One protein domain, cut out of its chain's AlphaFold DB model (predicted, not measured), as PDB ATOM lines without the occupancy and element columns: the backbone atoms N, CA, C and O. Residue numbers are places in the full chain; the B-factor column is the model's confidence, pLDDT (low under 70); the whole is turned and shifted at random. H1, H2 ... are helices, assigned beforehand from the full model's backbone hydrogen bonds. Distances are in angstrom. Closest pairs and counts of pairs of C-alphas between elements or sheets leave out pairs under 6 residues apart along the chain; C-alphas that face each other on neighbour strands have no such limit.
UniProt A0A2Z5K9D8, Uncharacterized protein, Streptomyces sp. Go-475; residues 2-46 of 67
ATOM      1  N   ALA A   2      68.121  68.039  39.527       43.16
ATOM      2  CA  ALA A   2      68.831  68.540  38.333       43.16
ATOM      3  C   ALA A   2      70.121  69.351  38.613       43.16
ATOM      4  O   ALA A   2      70.797  69.720  37.667       43.16
ATOM      5  N   ASN A   3      70.480  69.607  39.881       46.28
ATOM      6  CA  ASN A   3      71.593  70.501  40.260       46.28
ATOM      7  C   ASN A   3      72.516  69.921  41.348       46.28
ATOM      8  O   ASN A   3      73.282  70.666  41.950       46.28
ATOM      9  N   ASP A   4      72.415  68.625  41.654       54.53
ATOM     10  CA  ASP A   4      73.336  68.012  42.617       54.53
ATOM     11  C   ASP A   4      74.551  67.470  41.848       54.53
ATOM     12  O   ASP A   4      74.363  66.576  41.017       54.53
ATOM     13  N   PRO A   5      75.768  68.009  42.058       64.62
ATOM     14  CA  PRO A   5      76.970  67.503  41.402       64.62
ATOM     15  C   PRO A   5      77.322  66.074  41.841       64.62
ATOM     16  O   PRO A   5      78.089  65.411  41.146       64.62
ATOM     17  N   ASN A   6      76.750  65.582  42.950       72.12
ATOM     18  CA  ASN A   6      76.996  64.247  43.487       72.12
ATOM     19  C   ASN A   6      75.712  63.401  43.453       72.12
ATOM     20  O   ASN A   6      74.927  63.414  44.405       72.12
ATOM     21  N   PRO A   7      75.462  62.641  42.374       69.00
ATOM     22  CA  PRO A   7      74.276  61.801  42.289       69.00
ATOM     23  C   PRO A   7      74.282  60.732  43.390       69.00
ATOM     24  O   PRO A   7      75.249  59.997  43.580       69.00
ATOM     25  N   THR A   8      73.163  60.607  44.101       81.31
ATOM     26  CA  THR A   8      72.978  59.562  45.119       81.31
ATOM     27  C   THR A   8      72.953  58.167  44.485       81.31
ATOM     28  O   THR A   8      72.521  57.992  43.344       81.31
ATOM     29  N   LEU A   9      73.310  57.129  45.249       80.31
ATOM     30  CA  LEU A   9      73.280  55.734  44.783       80.31
ATOM     31  C   LEU A   9      71.907  55.313  44.222       80.31
ATOM     32  O   LEU A   9      71.828  54.576  43.238       80.31
ATOM     33  N   ALA A  10      70.815  55.800  44.817       81.44
ATOM     34  CA  ALA A  10      69.460  55.547  44.330       81.44
ATOM     35  C   ALA A  10      69.211  56.176  42.948       81.44
ATOM     36  O   ALA A  10      68.615  55.539  42.078       81.44
ATOM     37  N   GLN A  11      69.709  57.393  42.716       79.88
ATOM     38  CA  GLN A  11      69.620  58.062  41.417       79.88
ATOM     39  C   GLN A  11      70.473  57.351  40.366       79.88
ATOM     40  O   GLN A  11      69.990  57.124  39.261       79.88
ATOM     41  N   VAL A  12      71.687  56.915  40.717       80.94
ATOM     42  CA  VAL A  12      72.539  56.120  39.816       80.94
ATOM     43  C   VAL A  12      71.825  54.831  39.400       80.94
ATOM     44  O   VAL A  12      71.750  54.524  38.213       80.94
ATOM     45  N   ARG A  13      71.211  54.106  40.345       83.56
ATOM     46  CA  ARG A  13      70.416  52.904  40.035       83.56
ATOM     47  C   ARG A  13      69.241  53.193  39.104       83.56
ATOM     48  O   ARG A  13      69.012  52.419  38.178       83.56
ATOM     49  N   ALA A  14      68.521  54.291  39.328       85.00
ATOM     50  CA  ALA A  14      67.395  54.686  38.486       85.00
ATOM     51  C   ALA A  14      67.844  55.044  37.059       85.00
ATOM     52  O   ALA A  14      67.238  54.582  36.093       85.00
ATOM     53  N   ILE A  15      68.940  55.800  36.921       84.06
ATOM     54  CA  ILE A  15      69.519  56.188  35.626       84.06
ATOM     55  C   ILE A  15      69.991  54.952  34.854       84.06
ATOM     56  O   ILE A  15      69.675  54.800  33.676       84.06
ATOM     57  N   MET A  16      70.689  54.034  35.527       84.62
ATOM     58  CA  MET A  16      71.173  52.788  34.923       84.62
ATOM     59  C   MET A  16      70.076  51.729  34.746       84.62
ATOM     60  O   MET A  16      70.321  50.690  34.141       84.62
ATOM     61  N   ARG A  17      68.865  51.977  35.264       86.75
ATOM     62  CA  ARG A  17      67.732  51.033  35.269       86.75
ATOM     63  C   ARG A  17      68.074  49.692  35.925       86.75
ATOM     64  O   ARG A  17      67.575  48.640  35.530       86.75
ATOM     65  N   HIS A  18      68.927  49.724  36.944       88.62
ATOM     66  CA  HIS A  18      69.349  48.533  37.667       88.62
ATOM     67  C   HIS A  18      68.416  48.249  38.845       88.62
ATOM     68  O   HIS A  18      68.385  48.984  39.838       88.62
ATOM     69  N   ALA A  19      67.693  47.134  38.752       83.19
ATOM     70  CA  ALA A  19      66.873  46.625  39.845       83.19
ATOM     71  C   ALA A  19      67.730  46.084  41.004       83.19
ATOM     72  O   ALA A  19      67.378  46.290  42.160       83.19
ATOM     73  N   ASP A  20      68.882  45.475  40.712       83.94
ATOM     74  CA  ASP A  20      69.823  44.941  41.706       83.94
ATOM     75  C   ASP A  20      71.034  45.872  41.890       83.94
ATOM     76  O   ASP A  20      71.605  46.387  40.924       83.94
ATOM     77  N   LEU A  21      71.435  46.080  43.147       78.56
ATOM     78  CA  LEU A  21      72.625  46.840  43.509       78.56
ATOM     79  C   LEU A  21      73.907  46.175  42.991       78.56
ATOM     80  O   LEU A  21      74.822  46.889  42.577       78.56
ATOM     81  N   ALA A  22      73.969  44.840  42.962       80.12
ATOM     82  CA  ALA A  22      75.139  44.112  42.470       80.12
ATOM     83  C   ALA A  22      75.472  44.476  41.010       80.12
ATOM     84  O   ALA A  22      76.640  44.571  40.633       80.12
ATOM     85  N   THR A  23      74.448  44.764  40.200       81.44
ATOM     86  CA  THR A  23      74.604  45.201  38.806       81.44
ATOM     87  C   THR A  23      75.209  46.602  38.713       81.44
ATOM     88  O   THR A  23      76.074  46.845  37.873       81.44
ATOM     89  N   THR A  24      74.820  47.520  39.605       78.44
ATOM     90  CA  THR A  24      75.426  48.862  39.700       78.44
ATOM     91  C   THR A  24      76.842  48.811  40.268       78.44
ATOM     92  O   THR A  24      77.689  49.598  39.851       78.44
ATOM     93  N   GLY A  25      77.127  47.843  41.146       73.31
ATOM     94  CA  GLY A  25      78.445  47.599  41.742       73.31
ATOM     95  C   GLY A  25      79.576  47.491  40.721       73.31
ATOM     96  O   GLY A  25      80.663  47.999  40.963       73.31
ATOM     97  N   ARG A  26      79.304  46.931  39.535       78.31
ATOM     98  CA  ARG A  26      80.290  46.794  38.444       78.31
ATOM     99  C   ARG A  26      80.825  48.124  37.908       78.31
ATOM    100  O   ARG A  26      81.871  48.143  37.270       78.31
ATOM    101  N   TYR A  27      80.096  49.212  38.137       68.62
ATOM    102  CA  TYR A  27      80.428  50.551  37.650       68.62
ATOM    103  C   TYR A  27      80.795  51.515  38.782       68.62
ATOM    104  O   TYR A  27      81.244  52.631  38.523       68.62
ATOM    105  N   LEU A  28      80.633  51.086  40.036       73.69
ATOM    106  CA  LEU A  28      81.060  51.822  41.217       73.69
ATOM    107  C   LEU A  28      82.556  51.568  41.438       73.69
ATOM    108  O   LEU A  28      82.949  50.736  42.247       73.69
ATOM    109  N   ASN A  29      83.400  52.292  40.703       67.44
ATOM    110  CA  ASN A  29      84.842  52.319  40.953       67.44
ATOM    111  C   ASN A  29      85.156  53.341  42.054       67.44
ATOM    112  O   ASN A  29      85.690  54.412  41.773       67.44
ATOM    113  N   ALA A  30      84.780  53.036  43.297       70.06
ATOM    114  CA  ALA A  30      85.214  53.831  44.444       70.06
ATOM    115  C   ALA A  30      86.692  53.534  44.724       70.06
ATOM    116  O   ALA A  30      87.082  52.363  44.788       70.06
ATOM    117  N   ARG A  31      87.520  54.572  44.881       75.62
ATOM    118  CA  ARG A  31      88.885  54.368  45.373       75.62
ATOM    119  C   ARG A  31      88.831  54.005  46.855       75.62
ATOM    120  O   ARG A  31      87.864  54.322  47.547       75.62
ATOM    121  N   VAL A  32      89.855  53.311  47.346       75.81
ATOM    122  CA  VAL A  32      89.894  52.854  48.746       75.81
ATOM    123  C   VAL A  32      89.909  54.047  49.704       75.81
ATOM    124  O   VAL A  32      89.271  54.010  50.751       75.81
ATOM    125  N   GLU A  33      90.577  55.124  49.315       77.50
ATOM    126  CA  GLU A  33      90.641  56.382  50.054       77.50
ATOM    127  C   GLU A  33      89.246  57.015  50.192       77.50
ATOM    128  O   GLU A  33      88.831  57.350  51.300       77.50
ATOM    129  N   ASP A  34      88.472  57.048  49.101       79.19
ATOM    130  CA  ASP A  34      87.105  57.586  49.097       79.19
ATOM    131  C   ASP A  34      86.176  56.791  50.034       79.19
ATOM    132  O   ASP A  34      85.255  57.347  50.637       79.19
ATOM    133  N   LEU A  35      86.412  55.479  50.175       79.88
ATOM    134  CA  LEU A  35      85.657  54.630  51.100       79.88
ATOM    135  C   LEU A  35      85.948  54.989  52.558       79.88
ATOM    136  O   LEU A  35      85.012  55.050  53.358       79.88
ATOM    137  N   PHE A  36      87.213  55.234  52.905       84.19
ATOM    138  CA  PHE A  36      87.586  55.655  54.256       84.19
ATOM    139  C   PHE A  36      87.001  57.024  54.597       84.19
ATOM    140  O   PHE A  36      86.410  57.177  55.669       84.19
ATOM    141  N   ASP A  37      87.067  57.976  53.668       84.38
ATOM    142  CA  ASP A  37      86.489  59.307  53.850       84.38
ATOM    143  C   ASP A  37      84.966  59.244  54.026       84.38
ATOM    144  O   ASP A  37      84.412  59.859  54.944       84.38
ATOM    145  N   ALA A  38      84.271  58.453  53.202       82.88
ATOM    146  CA  ALA A  38      82.827  58.262  53.311       82.88
ATOM    147  C   ALA A  38      82.429  57.590  54.636       82.88
ATOM    148  O   ALA A  38      81.433  57.973  55.258       82.88
ATOM    149  N   LEU A  39      83.215  56.612  55.091       86.81
ATOM    150  CA  LEU A  39      82.991  55.922  56.359       86.81
ATOM    151  C   LEU A  39      83.176  56.874  57.545       86.81
ATOM    152  O   LEU A  39      82.330  56.933  58.438       86.81
ATOM    153  N   GLN A  40      84.253  57.658  57.527       87.81
ATOM    154  CA  GLN A  40      84.540  58.642  58.562       87.81
ATOM    155  C   GLN A  40      83.463  59.732  58.602       87.81
ATOM    156  O   GLN A  40      82.973  60.064  59.681       87.81
ATOM    157  N   GLN A  41      83.015  60.238  57.450       87.75
ATOM    158  CA  GLN A  41      81.889  61.176  57.377       87.75
ATOM    159  C   GLN A  41      80.589  60.579  57.924       87.75
ATOM    160  O   GLN A  41      79.829  61.279  58.596       87.75
ATOM    161  N   HIS A  42      80.321  59.299  57.655       86.00
ATOM    162  CA  HIS A  42      79.116  58.632  58.139       86.00
ATOM    163  C   HIS A  42      79.089  58.544  59.667       86.00
ATOM    164  O   HIS A  42      78.089  58.916  60.281       86.00
ATOM    165  N   TYR A  43      80.185  58.099  60.284       86.19
ATOM    166  CA  TYR A  43      80.256  57.953  61.740       86.19
ATOM    167  C   TYR A  43      80.426  59.278  62.482       86.19
ATOM    168  O   TYR A  43      79.975  59.393  63.619       86.19
ATOM    169  N   ASN A  44      81.008  60.291  61.839       89.94
ATOM    170  CA  ASN A  44      81.112  61.631  62.413       89.94
ATOM    171  C   ASN A  44      79.832  62.461  62.253       89.94
ATOM    172  O   ASN A  44      79.763  63.579  62.766       89.94
ATOM    173  N   ARG A  45      78.812  61.959  61.542       85.94
ATOM    174  CA  ARG A  45      77.541  62.673  61.408       85.94
ATOM    175  C   ARG A  45      76.881  62.792  62.792       85.94
ATOM    176  O   ARG A  45      76.694  61.770  63.455       85.94
ATOM    177  N   PRO A  46      76.483  64.005  63.227       85.19
ATOM    178  CA  PRO A  46      75.809  64.183  64.507       85.19
ATOM    179  C   PRO A  46      74.538  63.335  64.551       85.19
ATOM    180  O   PRO A  46      73.793  63.249  63.568       85.19
TER     181      PRO A  46
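AT A GLANCE: This is residues 2 to 46 of the 67 residues of an uncharacterized protein of Streptomyces sp. Go-475 (UniProt A0A2Z5K9D8). The longest helix, H3, stands free as an arm at one end of a loose, open chain, while the two short helices H1 and H2 sit together at the other end. The link of residues 26 to 31 spans the space between H2 and H3, and H3 does not fold back onto the other two. The printed part has 45 residues with three named helices, in the order H1, H2, H3, and no named strand; its class is all helix. It is loose, with a radius of gyration of the C-alphas of 12.4 A and spans of 32 by 25 by 16 A.

IN THESE COORDINATES: Find C-alpha 32 at (89.894, 52.854, 48.746); from there H3, residues 32 to 43, runs 17.0 A to C-alpha 43 at (80.256, 57.953, 61.740). Go back to C-alpha 9 at (73.280, 55.734, 44.783), where H1, residues 9 to 16, begins; it is 10.5 A long. H2, residues 21 to 25, measures 6.1 A.

HOW THE PARTS SIT: Start at H3, which touches no helix: it is apart from H1 and also from H2. Look next at H1 and H2, which touch, with 4 pairs of C-alphas within 8 A; their closest C-alphas, those of Arg 13 and Thr 24, are 6.4 A apart. In H1, H2 and H3 every O i to N i+4 pair is within hydrogen-bond range.

THE WHOLE: The two C-alphas farthest apart, those of Arg 17 and Pro 46, are 33.1 A from each other. Residues 29 to 46, of which 32 to 43 belong to H3, stand free. The link from H1 to H2 is tight and that from H2 to H3 is short; the printed part has no cut. The mean pLDDT of the printed part is 78.2, and you will find values under 70 at residues 2 to 5, 7, 27 and 29.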